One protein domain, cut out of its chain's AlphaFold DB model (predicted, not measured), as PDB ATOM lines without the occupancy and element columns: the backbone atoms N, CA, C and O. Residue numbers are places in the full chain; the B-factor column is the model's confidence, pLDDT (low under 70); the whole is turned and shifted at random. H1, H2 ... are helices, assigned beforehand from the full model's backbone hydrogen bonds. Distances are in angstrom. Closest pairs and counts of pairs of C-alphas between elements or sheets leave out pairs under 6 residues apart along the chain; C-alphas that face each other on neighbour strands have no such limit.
ATOM      1  N   TYR A  40     -40.116 -52.626  -5.165       78.69
ATOM      2  CA  TYR A  40     -41.018 -52.957  -4.058       78.69
ATOM      3  C   TYR A  40     -42.091 -51.881  -3.859       78.69
ATOM      4  O   TYR A  40     -43.262 -52.207  -3.668       78.69
ATOM      5  N   ASP A  41     -41.690 -50.618  -3.970       84.88
ATOM      6  CA  ASP A  41     -42.494 -49.435  -3.683       84.88
ATOM      7  C   ASP A  41     -41.965 -48.217  -4.477       84.88
ATOM      8  O   ASP A  41     -40.966 -48.320  -5.211       84.88
ATOM      9  N   TYR A  42     -42.681 -47.090  -4.427       89.38
ATOM     10  CA  TYR A  42     -42.337 -45.899  -5.205       89.38
ATOM     11  C   TYR A  42     -41.068 -45.229  -4.675       89.38
ATOM     12  O   TYR A  42     -40.255 -44.755  -5.473       89.38
ATOM     13  N   TYR A  43     -40.849 -45.233  -3.363       90.81
ATOM     14  CA  TYR A  43     -39.630 -44.717  -2.754       90.81
ATOM     15  C   TYR A  43     -38.389 -45.470  -3.260       90.81
ATOM     16  O   TYR A  43     -37.417 -44.865  -3.726       90.81
ATOM     17  N   HIS A  44     -38.438 -46.803  -3.274       89.19
ATOM     18  CA  HIS A  44     -37.380 -47.654  -3.804       89.19
ATOM     19  C   HIS A  44     -37.157 -47.415  -5.301       89.19
ATOM     20  O   HIS A  44     -36.008 -47.359  -5.745       89.19
ATOM     21  N   LEU A  45     -38.226 -47.213  -6.082       90.38
ATOM     22  CA  LEU A  45     -38.115 -46.845  -7.495       90.38
ATOM     23  C   LEU A  45     -37.333 -45.540  -7.682       90.38
ATOM     24  O   LEU A  45     -36.411 -45.495  -8.499       90.38
ATOM     25  N   MET A  46     -37.659 -44.496  -6.917       93.44
ATOM     26  CA  MET A  46     -36.932 -43.227  -6.994       93.44
ATOM     27  C   MET A  46     -35.463 -43.390  -6.588       93.44
ATOM     28  O   MET A  46     -34.583 -42.795  -7.212       93.44
ATOM     29  N   GLY A  47     -35.170 -44.253  -5.609       92.31
ATOM     30  CA  GLY A  47     -33.802 -44.621  -5.238       92.31
ATOM     31  C   GLY A  47     -33.020 -45.289  -6.377       92.31
ATOM     32  O   GLY A  47     -31.856 -44.947  -6.618       92.31
ATOM     33  N   ILE A  48     -33.658 -46.197  -7.123       92.06
ATOM     34  CA  ILE A  48     -33.068 -46.825  -8.317       92.06
ATOM     35  C   ILE A  48     -32.795 -45.768  -9.392       92.06
ATOM     36  O   ILE A  48     -31.677 -45.702  -9.905       92.06
ATOM     37  N   ILE A  49     -33.774 -44.908  -9.698       93.31
ATOM     38  CA  ILE A  49     -33.626 -43.826 -10.686       93.31
ATOM     39  C   ILE A  49     -32.474 -42.895 -10.289       93.31
ATOM     40  O   ILE A  49     -31.582 -42.642 -11.098       93.31
ATOM     41  N   SER A  50     -32.428 -42.460  -9.027       94.94
ATOM     42  CA  SER A  50     -31.347 -41.629  -8.484       94.94
ATOM     43  C   SER A  50     -29.978 -42.286  -8.670       94.94
ATOM     44  O   SER A  50     -29.026 -41.635  -9.100       94.94
ATOM     45  N   SER A  51     -29.869 -43.588  -8.395       93.25
ATOM     46  CA  SER A  51     -28.614 -44.338  -8.523       93.25
ATOM     47  C   SER A  51     -28.143 -44.443  -9.976       93.25
ATOM     48  O   SER A  51     -26.962 -44.237 -10.254       93.25
ATOM     49  N   LEU A  52     -29.063 -44.700 -10.912       92.81
ATOM     50  CA  LEU A  52     -28.765 -44.727 -12.347       92.81
ATOM     51  C   LEU A  52     -28.297 -43.356 -12.845       92.81
ATOM     52  O   LEU A  52     -27.298 -43.260 -13.552       92.81
ATOM     53  N   MET A  53     -28.965 -42.285 -12.423       94.12
ATOM     54  CA  MET A  53     -28.583 -40.923 -12.796       94.12
ATOM     55  C   MET A  53     -27.219 -40.522 -12.229       94.12
ATOM     56  O   MET A  53     -26.429 -39.903 -12.939       94.12
ATOM     57  N   LYS A  54     -26.906 -40.910 -10.983       92.25
ATOM     58  CA  LYS A  54     -25.578 -40.694 -10.380       92.25
ATOM     59  C   LYS A  54     -24.489 -41.411 -11.170       92.25
ATOM     60  O   LYS A  54     -23.447 -40.821 -11.427       92.25
ATOM     61  N   LEU A  55     -24.743 -42.654 -11.590       90.75
ATOM     62  CA  LEU A  55     -23.817 -43.403 -12.438       90.75
ATOM     63  C   LEU A  55     -23.570 -42.681 -13.770       90.75
ATOM     64  O   LEU A  55     -22.420 -42.545 -14.178       90.75
ATOM     65  N   CYS A  56     -24.624 -42.175 -14.419       88.75
ATOM     66  CA  CYS A  56     -24.495 -41.393 -15.649       88.75
ATOM     67  C   CYS A  56     -23.712 -40.092 -15.437       88.75
ATOM     68  O   CYS A  56     -22.854 -39.777 -16.254       88.75
ATOM     69  N   ALA A  57     -23.961 -39.363 -14.345       88.19
ATOM     70  CA  ALA A  57     -23.230 -38.134 -14.043       88.19
ATOM     71  C   ALA A  57     -21.728 -38.413 -13.878       88.19
ATOM     72  O   ALA A  57     -20.911 -37.764 -14.521       88.19
ATOM     73  N   ILE A  58     -21.374 -39.450 -13.111       87.12
ATOM     74  CA  ILE A  58     -19.982 -39.875 -12.905       87.12
ATOM     75  C   ILE A  58     -19.334 -40.324 -14.222       87.12
ATOM     76  O   ILE A  58     -18.169 -40.018 -14.470       87.12
ATOM     77  N   ALA A  59     -20.052 -41.061 -15.071       85.75
ATOM     78  CA  ALA A  59     -19.524 -41.491 -16.365       85.75
ATOM     79  C   ALA A  59     -19.211 -40.289 -17.270       85.75
ATOM     80  O   ALA A  59     -18.132 -40.221 -17.850       85.75
ATOM     81  N   VAL A  60     -20.121 -39.311 -17.323       84.00
ATOM     82  CA  VAL A  60     -19.947 -38.078 -18.104       84.00
ATOM     83  C   VAL A  60     -18.777 -37.238 -17.585       84.00
ATOM     84  O   VAL A  60     -17.992 -36.747 -18.392       84.00
ATOM     85  N   GLU A  61     -18.626 -37.098 -16.266       81.88
ATOM     86  CA  GLU A  61     -17.510 -36.356 -15.656       81.88
ATOM     87  C   GLU A  61     -16.147 -37.001 -15.946       81.88
ATOM     88  O   GLU A  61     -15.156 -36.299 -16.139       81.88
ATOM     89  N   ASN A  62     -16.090 -38.335 -15.985       77.06
ATOM     90  CA  ASN A  62     -14.848 -39.076 -16.213       77.06
ATOM     91  C   ASN A  62     -14.469 -39.201 -17.700       77.06
ATOM     92  O   ASN A  62     -13.287 -39.341 -18.008       77.06
ATOM     93  N   GLU A  63     -15.431 -39.136 -18.626       67.44
ATOM     94  CA  GLU A  63     -15.204 -39.206 -20.081       67.44
ATOM     95  C   GLU A  63     -15.123 -37.814 -20.737       67.44
ATOM     96  O   GLU A  63     -15.706 -37.581 -21.796       67.44
ATOM     97  N   ALA A  64     -14.397 -36.872 -20.121       57.94
ATOM     98  CA  ALA A  64     -14.221 -35.491 -20.586       57.94
ATOM     99  C   ALA A  64     -13.501 -35.372 -21.956       57.94
ATOM    100  O   ALA A  64     -12.373 -34.900 -22.058       57.94
ATOM    101  N   THR A  65     -14.173 -35.776 -23.035       53.88
ATOM    102  CA  THR A  65     -13.873 -35.441 -24.435       53.88
ATOM    103  C   THR A  65     -15.160 -35.104 -25.191       53.88
ATOM    104  O   THR A  65     -15.299 -35.393 -26.380       53.88
ATOM    105  N   PHE A  66     -16.150 -34.507 -24.524       57.47
ATOM    106  CA  PHE A  66     -17.258 -33.881 -25.237       57.47
ATOM    107  C   PHE A  66     -16.763 -32.544 -25.776       57.47
ATOM    108  O   PHE A  66     -16.825 -31.539 -25.084       57.47
ATOM    109  N   ASP A  67     -16.295 -32.577 -27.022       55.81
ATOM    110  CA  ASP A  67     -15.708 -31.458 -27.764       55.81
ATOM    111  C   ASP A  67     -16.397 -30.106 -27.501       55.81
ATOM    112  O   ASP A  67     -17.627 -30.017 -27.382       55.81
ATOM    113  N   ASP A  68     -15.544 -29.106 -27.366       60.44
ATOM    114  CA  ASP A  68     -15.658 -27.907 -26.550       60.44
ATOM    115  C   ASP A  68     -16.642 -26.862 -27.131       60.44
ATOM    116  O   ASP A  68     -16.909 -26.828 -28.333       60.44
ATOM    117  N   ASN A  69     -17.115 -25.951 -26.273       51.03
ATOM    118  CA  ASN A  69     -17.699 -24.631 -26.603       51.03
ATOM    119  C   ASN A  69     -19.216 -24.412 -26.811       51.03
ATOM    120  O   ASN A  69     -19.604 -23.312 -27.209       51.03
ATOM    121  N   SER A  70     -20.119 -25.334 -26.465       52.84
ATOM    122  CA  SER A  70     -21.554 -24.957 -26.316       52.84
ATOM    123  C   SER A  70     -22.389 -25.833 -25.381       52.84
ATOM    124  O   SER A  70     -23.614 -25.706 -25.317       52.84
ATOM    125  N   LYS A  71     -21.754 -26.745 -24.650       54.69
ATOM    126  CA  LYS A  71     -22.456 -27.845 -24.000       54.69
ATOM    127  C   LYS A  71     -22.826 -27.481 -22.575       54.69
ATOM    128  O   LYS A  71     -21.960 -27.268 -21.737       54.69
ATOM    129  N   ILE A  72     -24.130 -27.436 -22.319       63.50
ATOM    130  CA  ILE A  72     -24.665 -27.539 -20.966       63.50
ATOM    131  C   ILE A  72     -23.982 -28.743 -20.310       63.50
ATOM    132  O   ILE A  72     -23.930 -29.812 -20.922       63.50
ATOM    133  N   ASP A  73     -23.438 -28.557 -19.109       80.00
ATOM    134  CA  ASP A  73     -22.804 -29.638 -18.365       80.00
ATOM    135  C   ASP A  73     -23.869 -30.700 -18.055       80.00
ATOM    136  O   ASP A  73     -24.750 -30.523 -17.212       80.00
ATOM    137  N   ILE A  74     -23.837 -31.795 -18.817       82.44
ATOM    138  CA  ILE A  74     -24.801 -32.893 -18.712       82.44
ATOM    139  C   ILE A  74     -24.741 -33.503 -17.309       82.44
ATOM    140  O   ILE A  74     -25.781 -33.907 -16.784       82.44
ATOM    141  N   ALA A  75     -23.564 -33.543 -16.677       84.06
ATOM    142  CA  ALA A  75     -23.439 -34.027 -15.312       84.06
ATOM    143  C   ALA A  75     -24.165 -33.092 -14.339       84.06
ATOM    144  O   ALA A  75     -24.891 -33.569 -13.468       84.06
ATOM    145  N   ASP A  76     -24.067 -31.777 -14.529       86.12
ATOM    146  CA  ASP A  76     -24.806 -30.814 -13.711       86.12
ATOM    147  C   ASP A  76     -26.321 -30.875 -13.938       86.12
ATOM    148  O   ASP A  76     -27.078 -30.834 -12.964       86.12
ATOM    149  N   ILE A  77     -26.798 -31.074 -15.175       89.62
ATOM    150  CA  ILE A  77     -28.228 -31.333 -15.430       89.62
ATOM    151  C   ILE A  77     -28.685 -32.581 -14.667       89.62
ATOM    152  O   ILE A  77     -29.741 -32.567 -14.035       89.62
ATOM    153  N   LEU A  78     -27.904 -33.663 -14.716       91.38
ATOM    154  CA  LEU A  78     -28.238 -34.908 -14.027       91.38
ATOM    155  C   LEU A  78     -28.270 -34.716 -12.509       91.38
ATOM    156  O   LEU A  78     -29.198 -35.204 -11.865       91.38
ATOM    157  N   LYS A  79     -27.324 -33.960 -11.936       90.38
ATOM    158  CA  LYS A  79     -27.329 -33.590 -10.510       90.38
ATOM    159  C   LYS A  79     -28.579 -32.794 -10.140       90.38
ATOM    160  O   LYS A  79     -29.215 -33.117  -9.140       90.38
ATOM    161  N   ILE A  80     -28.963 -31.805 -10.949       93.19
ATOM    162  CA  ILE A  80     -30.192 -31.027 -10.734       93.19
ATOM    163  C   ILE A  80     -31.411 -31.950 -10.778       93.19
ATOM    164  O   ILE A  80     -32.242 -31.921  -9.875       93.19
ATOM    165  N   ALA A  81     -31.502 -32.814 -11.786       93.38
ATOM    166  CA  ALA A  81     -32.623 -33.731 -11.926       93.38
ATOM    167  C   ALA A  81     -32.704 -34.750 -10.772       93.38
ATOM    168  O   ALA A  81     -33.808 -35.091 -10.362       93.38
ATOM    169  N   ILE A  82     -31.572 -35.172 -10.188       93.69
ATOM    170  CA  ILE A  82     -31.550 -35.997  -8.967       93.69
ATOM    171  C   ILE A  82     -32.164 -35.245  -7.782       93.69
ATOM    172  O   ILE A  82     -32.923 -35.840  -7.023       93.69
ATOM    173  N   VAL A  83     -31.837 -33.960  -7.611       93.69
ATOM    174  CA  VAL A  83     -32.374 -33.123  -6.519       93.69
ATOM    175  C   VAL A  83     -33.873 -32.867  -6.687       93.69
ATOM    176  O   VAL A  83     -34.580 -32.722  -5.698       93.69
ATOM    177  N   LEU A  84     -34.361 -32.836  -7.927       95.12
ATOM    178  CA  LEU A  84     -35.778 -32.649  -8.244       95.12
ATOM    179  C   LEU A  84     -36.603 -33.942  -8.178       95.12
ATOM    180  O   LEU A  84     -37.802 -33.897  -8.454       95.12
ATOM    181  N   LEU A  85     -35.994 -35.090  -7.859       94.31
ATOM    182  CA  LEU A  85     -36.756 -36.325  -7.705       94.31
ATOM    183  C   LEU A  85     -37.753 -36.181  -6.543       94.31
ATOM    184  O   LEU A  85     -37.349 -35.785  -5.449       94.31
ATOM    185  N   PRO A  86     -39.030 -36.544  -6.749       94.81
ATOM    186  CA  PRO A  86     -40.079 -36.377  -5.750       94.81
ATOM    187  C   PRO A  86     -40.030 -37.516  -4.719       94.81
ATOM    188  O   PRO A  86     -40.856 -38.431  -4.726       94.81
ATOM    189  N   ILE A  87     -38.979 -37.522  -3.891       93.56
ATOM    190  CA  ILE A  87     -38.731 -38.567  -2.887       93.56
ATOM    191  C   ILE A  87     -39.798 -38.532  -1.793       93.56
ATOM    192  O   ILE A  87     -40.337 -39.578  -1.431       93.56
ATOM    193  N   ASP A  88     -40.127 -37.337  -1.305       92.81
ATOM    194  CA  ASP A  88     -41.090 -37.158  -0.219       92.81
ATOM    195  C   ASP A  88     -42.508 -37.522  -0.684       92.81
ATOM    196  O   ASP A  88     -43.260 -38.188   0.029       92.81
ATOM    197  N   GLU A  89     -42.873 -37.157  -1.916       93.00
ATOM    198  CA  GLU A  89     -44.140 -37.561  -2.517       93.00
ATOM    199  C   GLU A  89     -44.188 -39.071  -2.758       93.00
ATOM    200  O   GLU A  89     -45.239 -39.677  -2.565       93.00
ATOM    201  N   ALA A  90     -43.074 -39.701  -3.143       91.56
ATOM    202  CA  ALA A  90     -43.010 -41.153  -3.278       91.56
ATOM    203  C   ALA A  90     -43.246 -41.859  -1.931       91.56
ATOM    204  O   ALA A  90     -44.064 -42.775  -1.869       91.56
ATOM    205  N   GLU A  91     -42.626 -41.386  -0.843       92.38
ATOM    206  CA  GLU A  91     -42.874 -41.907   0.510       92.38
ATOM    207  C   GLU A  91     -44.336 -41.700   0.943       92.38
ATOM    208  O   GLU A  91     -44.963 -42.594   1.521       92.38
ATOM    209  N   PHE A  92     -44.911 -40.530   0.646       92.94
ATOM    210  CA  PHE A  92     -46.326 -40.266   0.896       92.94
ATOM    211  C   PHE A  92     -47.229 -41.247   0.138       92.94
ATOM    212  O   PHE A  92     -48.162 -41.795   0.725       92.94
ATOM    213  N   LEU A  93     -46.951 -41.491  -1.145       90.50
ATOM    214  CA  LEU A  93     -47.719 -42.420  -1.975       90.50
ATOM    215  C   LEU A  93     -47.626 -43.858  -1.462       90.50
ATOM    216  O   LEU A  93     -48.632 -44.567  -1.479       90.50
ATOM    217  N   ASP A  94     -46.464 -44.274  -0.960       89.50
ATOM    218  CA  ASP A  94     -46.286 -45.595  -0.360       89.50
ATOM    219  C   ASP A  94     -47.148 -45.760   0.897       89.50
ATOM    220  O   ASP A  94     -47.930 -46.711   0.991       89.50
ATOM    221  N   LYS A  95     -47.112 -44.782   1.809       90.31
ATOM    222  CA  LYS A  95     -47.966 -44.772   3.011       90.31
ATOM    223  C   LYS A  95     -49.454 -44.703   2.667       90.31
ATOM    224  O   LYS A  95     -50.263 -45.417   3.257       90.31
ATOM    225  N   ALA A  96     -49.834 -43.865   1.702       89.00
ATOM    226  CA  ALA A  96     -51.215 -43.761   1.242       89.00
ATOM    227  C   ALA A  96     -51.703 -45.106   0.691       89.00
ATOM    228  O   ALA A  96     -52.781 -45.576   1.051       89.00
ATOM    229  N   ARG A  97     -50.880 -45.774  -0.124       86.06
ATOM    230  CA  ARG A  97     -51.179 -47.105  -0.652       86.06
ATOM    231  C   ARG A  97     -51.381 -48.138   0.457       86.06
ATOM    232  O   ARG A  97     -52.303 -48.943   0.344       86.06
ATOM    233  N   GLU A  98     -50.553 -48.138   1.500       86.56
ATOM    234  CA  GLU A  98     -50.725 -49.035   2.653       86.56
ATOM    235  C   GLU A  98     -52.088 -48.840   3.329       86.56
ATOM    236  O   GLU A  98     -52.811 -49.818   3.531       86.56
ATOM    237  N   LEU A  99     -52.488 -47.588   3.573       86.88
ATOM    238  CA  LEU A  99     -53.788 -47.257   4.166       86.88
ATOM    239  C   LEU A  99     -54.960 -47.789   3.323       86.88
ATOM    240  O   LEU A  99     -55.856 -48.443   3.857       86.88
ATOM    241  N   PHE A 100     -54.929 -47.593   2.001       83.00
ATOM    242  CA  PHE A 100     -55.987 -48.095   1.110       83.00
ATOM    243  C   PHE A 100     -56.027 -49.627   1.010       83.00
ATOM    244  O   PHE A 100     -57.092 -50.219   0.818       83.00
ATOM    245  N   LEU A 101     -54.876 -50.300   1.109       80.81
ATOM    246  CA  LEU A 101     -54.822 -51.763   1.094       80.81
ATOM    247  C   LEU A 101     -55.362 -52.368   2.391       80.81
ATOM    248  O   LEU A 101     -56.034 -53.402   2.339       80.81
ATOM    249  N   ASP A 102     -55.103 -51.736   3.532       77.62
ATOM    250  CA  ASP A 102     -55.614 -52.194   4.821       77.62
ATOM    251  C   ASP A 102     -57.134 -52.014   4.947       77.62
ATOM    252  O   ASP A 102     -57.794 -52.891   5.508       77.62
ATOM    253  N   GLU A 103     -57.719 -50.966   4.354       68.38
ATOM    254  CA  GLU A 103     -59.181 -50.837   4.230       68.38
ATOM    255  C   GLU A 103     -59.788 -51.999   3.424       68.38
ATOM    256  O   GLU A 103     -60.688 -52.690   3.906       68.38
ATOM    257  N   LYS A 104     -59.221 -52.329   2.251       64.75
ATOM    258  CA  LYS A 104     -59.700 -53.464   1.432       64.75
ATOM    259  C   LYS A 104     -59.632 -54.815   2.147       64.75
ATOM    260  O   LYS A 104     -60.470 -55.689   1.905       64.75
ATOM    261  N   ARG A 105     -58.616 -55.025   2.989       64.94
ATOM    262  CA  ARG A 105     -58.464 -56.261   3.777       64.94
ATOM    263  C   ARG A 105     -59.532 -56.381   4.864       64.94
ATOM    264  O   ARG A 105     -60.011 -57.484   5.117       64.94
ATOM    265  N   LYS A 106     -59.938 -55.266   5.478       61.69
ATOM    266  CA  LYS A 106     -61.015 -55.252   6.480       61.69
ATOM    267  C   LYS A 106     -62.371 -55.587   5.847       61.69
ATOM    268  O   LYS A 106     -63.042 -56.497   6.327       61.69
ATOM    269  N   ASP A 107     -62.684 -55.002   4.690       59.38
ATOM    270  CA  ASP A 107     -63.925 -55.279   3.942       59.38
ATOM    271  C   ASP A 107     -64.063 -56.739   3.468       59.38
ATOM    272  O   ASP A 107     -65.170 -57.253   3.283       59.38
ATOM    273  N   THR A 108     -62.943 -57.430   3.228       59.19
ATOM    274  CA  THR A 108     -62.943 -58.842   2.804       59.19
ATOM    275  C   THR A 108     -63.038 -59.819   3.976       59.19
ATOM    276  O   THR A 108     -63.597 -60.902   3.806       59.19
ATOM    277  N   SER A 109     -62.574 -59.435   5.170       59.16
ATOM    278  CA  SER A 109     -62.693 -60.241   6.394       59.16
ATOM    279  C   SER A 109     -64.125 -60.284   6.944       59.16
ATOM    280  O   SER A 109     -64.557 -61.315   7.461       59.16
ATOM    281  N   GLU A 110     -64.883 -59.193   6.821       52.97
ATOM    282  CA  GLU A 110     -66.273 -59.134   7.301       52.97
ATOM    283  C   GLU A 110     -67.236 -59.937   6.413       52.97
ATOM    284  O   GLU A 110     -68.167 -60.564   6.910       52.97
ATOM    285  N   LYS A 111     -66.964 -60.028   5.104       50.78
ATOM    286  CA  LYS A 111     -67.783 -60.805   4.155       50.78
ATOM    287  C   LYS A 111     -67.601 -62.323   4.242       50.78
ATOM    288  O   LYS A 111     -68.379 -63.046   3.632       50.78
ATOM    289  N   HIS A 112     -66.582 -62.810   4.950       52.97
ATOM    290  CA  HIS A 112     -66.333 -64.249   5.130       52.97
ATOM    291  C   HIS A 112     -66.826 -64.789   6.483       52.97
ATOM    292  O   HIS A 112     -66.665 -65.974   6.761       52.97
ATOM    293  N   SER A 113     -67.413 -63.925   7.319       47.84
ATOM    294  CA  SER A 113     -67.934 -64.270   8.650       47.84
ATOM    295  C   SER A 113     -69.472 -64.279   8.721       47.84
ATOM    296  O   SER A 113     -70.020 -64.312   9.822       47.84
ATOM    297  N   ILE A 114     -70.163 -64.246   7.572       41.44
ATOM    298  CA  ILE A 114     -71.631 -64.332   7.445       41.44
ATOM    299  C   ILE A 114     -71.993 -65.531   6.573       41.44
ATOM    300  O   ILE A 114     -71.394 -65.649   5.479       41.44
TER     301      ILE A 114
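What this domain is: This is residues 40 to 114 of the 114 residues of an uncharacterized protein of Flavobacterium araucananum (UniProt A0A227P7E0). This is a long, thin helical hairpin with unequal sides: H1 runs out as one side, a long loop turns the chain round, and H2 followed by H3 comes back as the other side, with H2 beside H1 and H3 passing the beginning of H1. The far part of H3 with the tail after it, residues 98 to 114, of which 98 to 110 belong to H3, sticks out at one end of the rod, and residues 62 to 72, of which residue 62 is the last of H1 and the others belong to the long loop, stick out at the other. The printed part has 75 residues with three named helices in the order H1, H2, H3 and no named strand, and its class is all helix. It is extended, with a radius of gyration of the C-alphas of 21.0 A, and the C-alphas span 75 by 16 by 13 A.

How they stand to each other: Start with H1, residues 42 to 62, and look beside it for H2, residues 74 to 83. The two touch, and their closest C-alphas are those of Ala 57 and Ala 75, 4.3 A apart. Their lines stand at a shallow tilt of 22 degrees and they run opposite ways, a helical hairpin. Go on to H3, residues 87 to 110, which touches H1 with its residues 87 to 94 alone, while H1 meets this touch with residues 42 to 46 alone. The closest C-alphas here are those of Tyr 43 and Ala 90, 4.9 A apart. H1 and H3 also run opposite ways, at a shallow tilt of 25 degrees. H2 and H3 are apart, with no C-alpha of the one within 8 A of the other. On the backbone of H1, H2 and H3 you will find every O i to N i+4 pair within hydrogen-bond range.

Where its parts are: Find C-alpha 42 at (-42.337, -45.899, -5.205); from there H1 runs 30.4 A to C-alpha 62 at (-14.848, -39.076, -16.213). Pick up H2 at Ile 74 and follow it 14.4 A to Val 83. H3, the longest helix with 24 residues, begins at Ile 87 and runs 35.9 A to C-alpha 110 at (-66.273, -59.134, 7.301).

The domain as a whole: Look at Asn 69 and Ile 114 for the two C-alphas farthest apart, 75.1 A. Without the stretches that stand free, residues 62 to 72 and 98 to 114, the body has 47 residues and spans 38 by 17 by 7 A. The link from H1 to H2 is long, with 11 residues, and the link from H2 to H3 is tight, with 3. The printed part has no cut, and Ile 114 is the chain's last residue. The mean pLDDT of the printed part is 79.8, and the model's confidence is low, under 70, at residues 63 to 72 and 103 to 114.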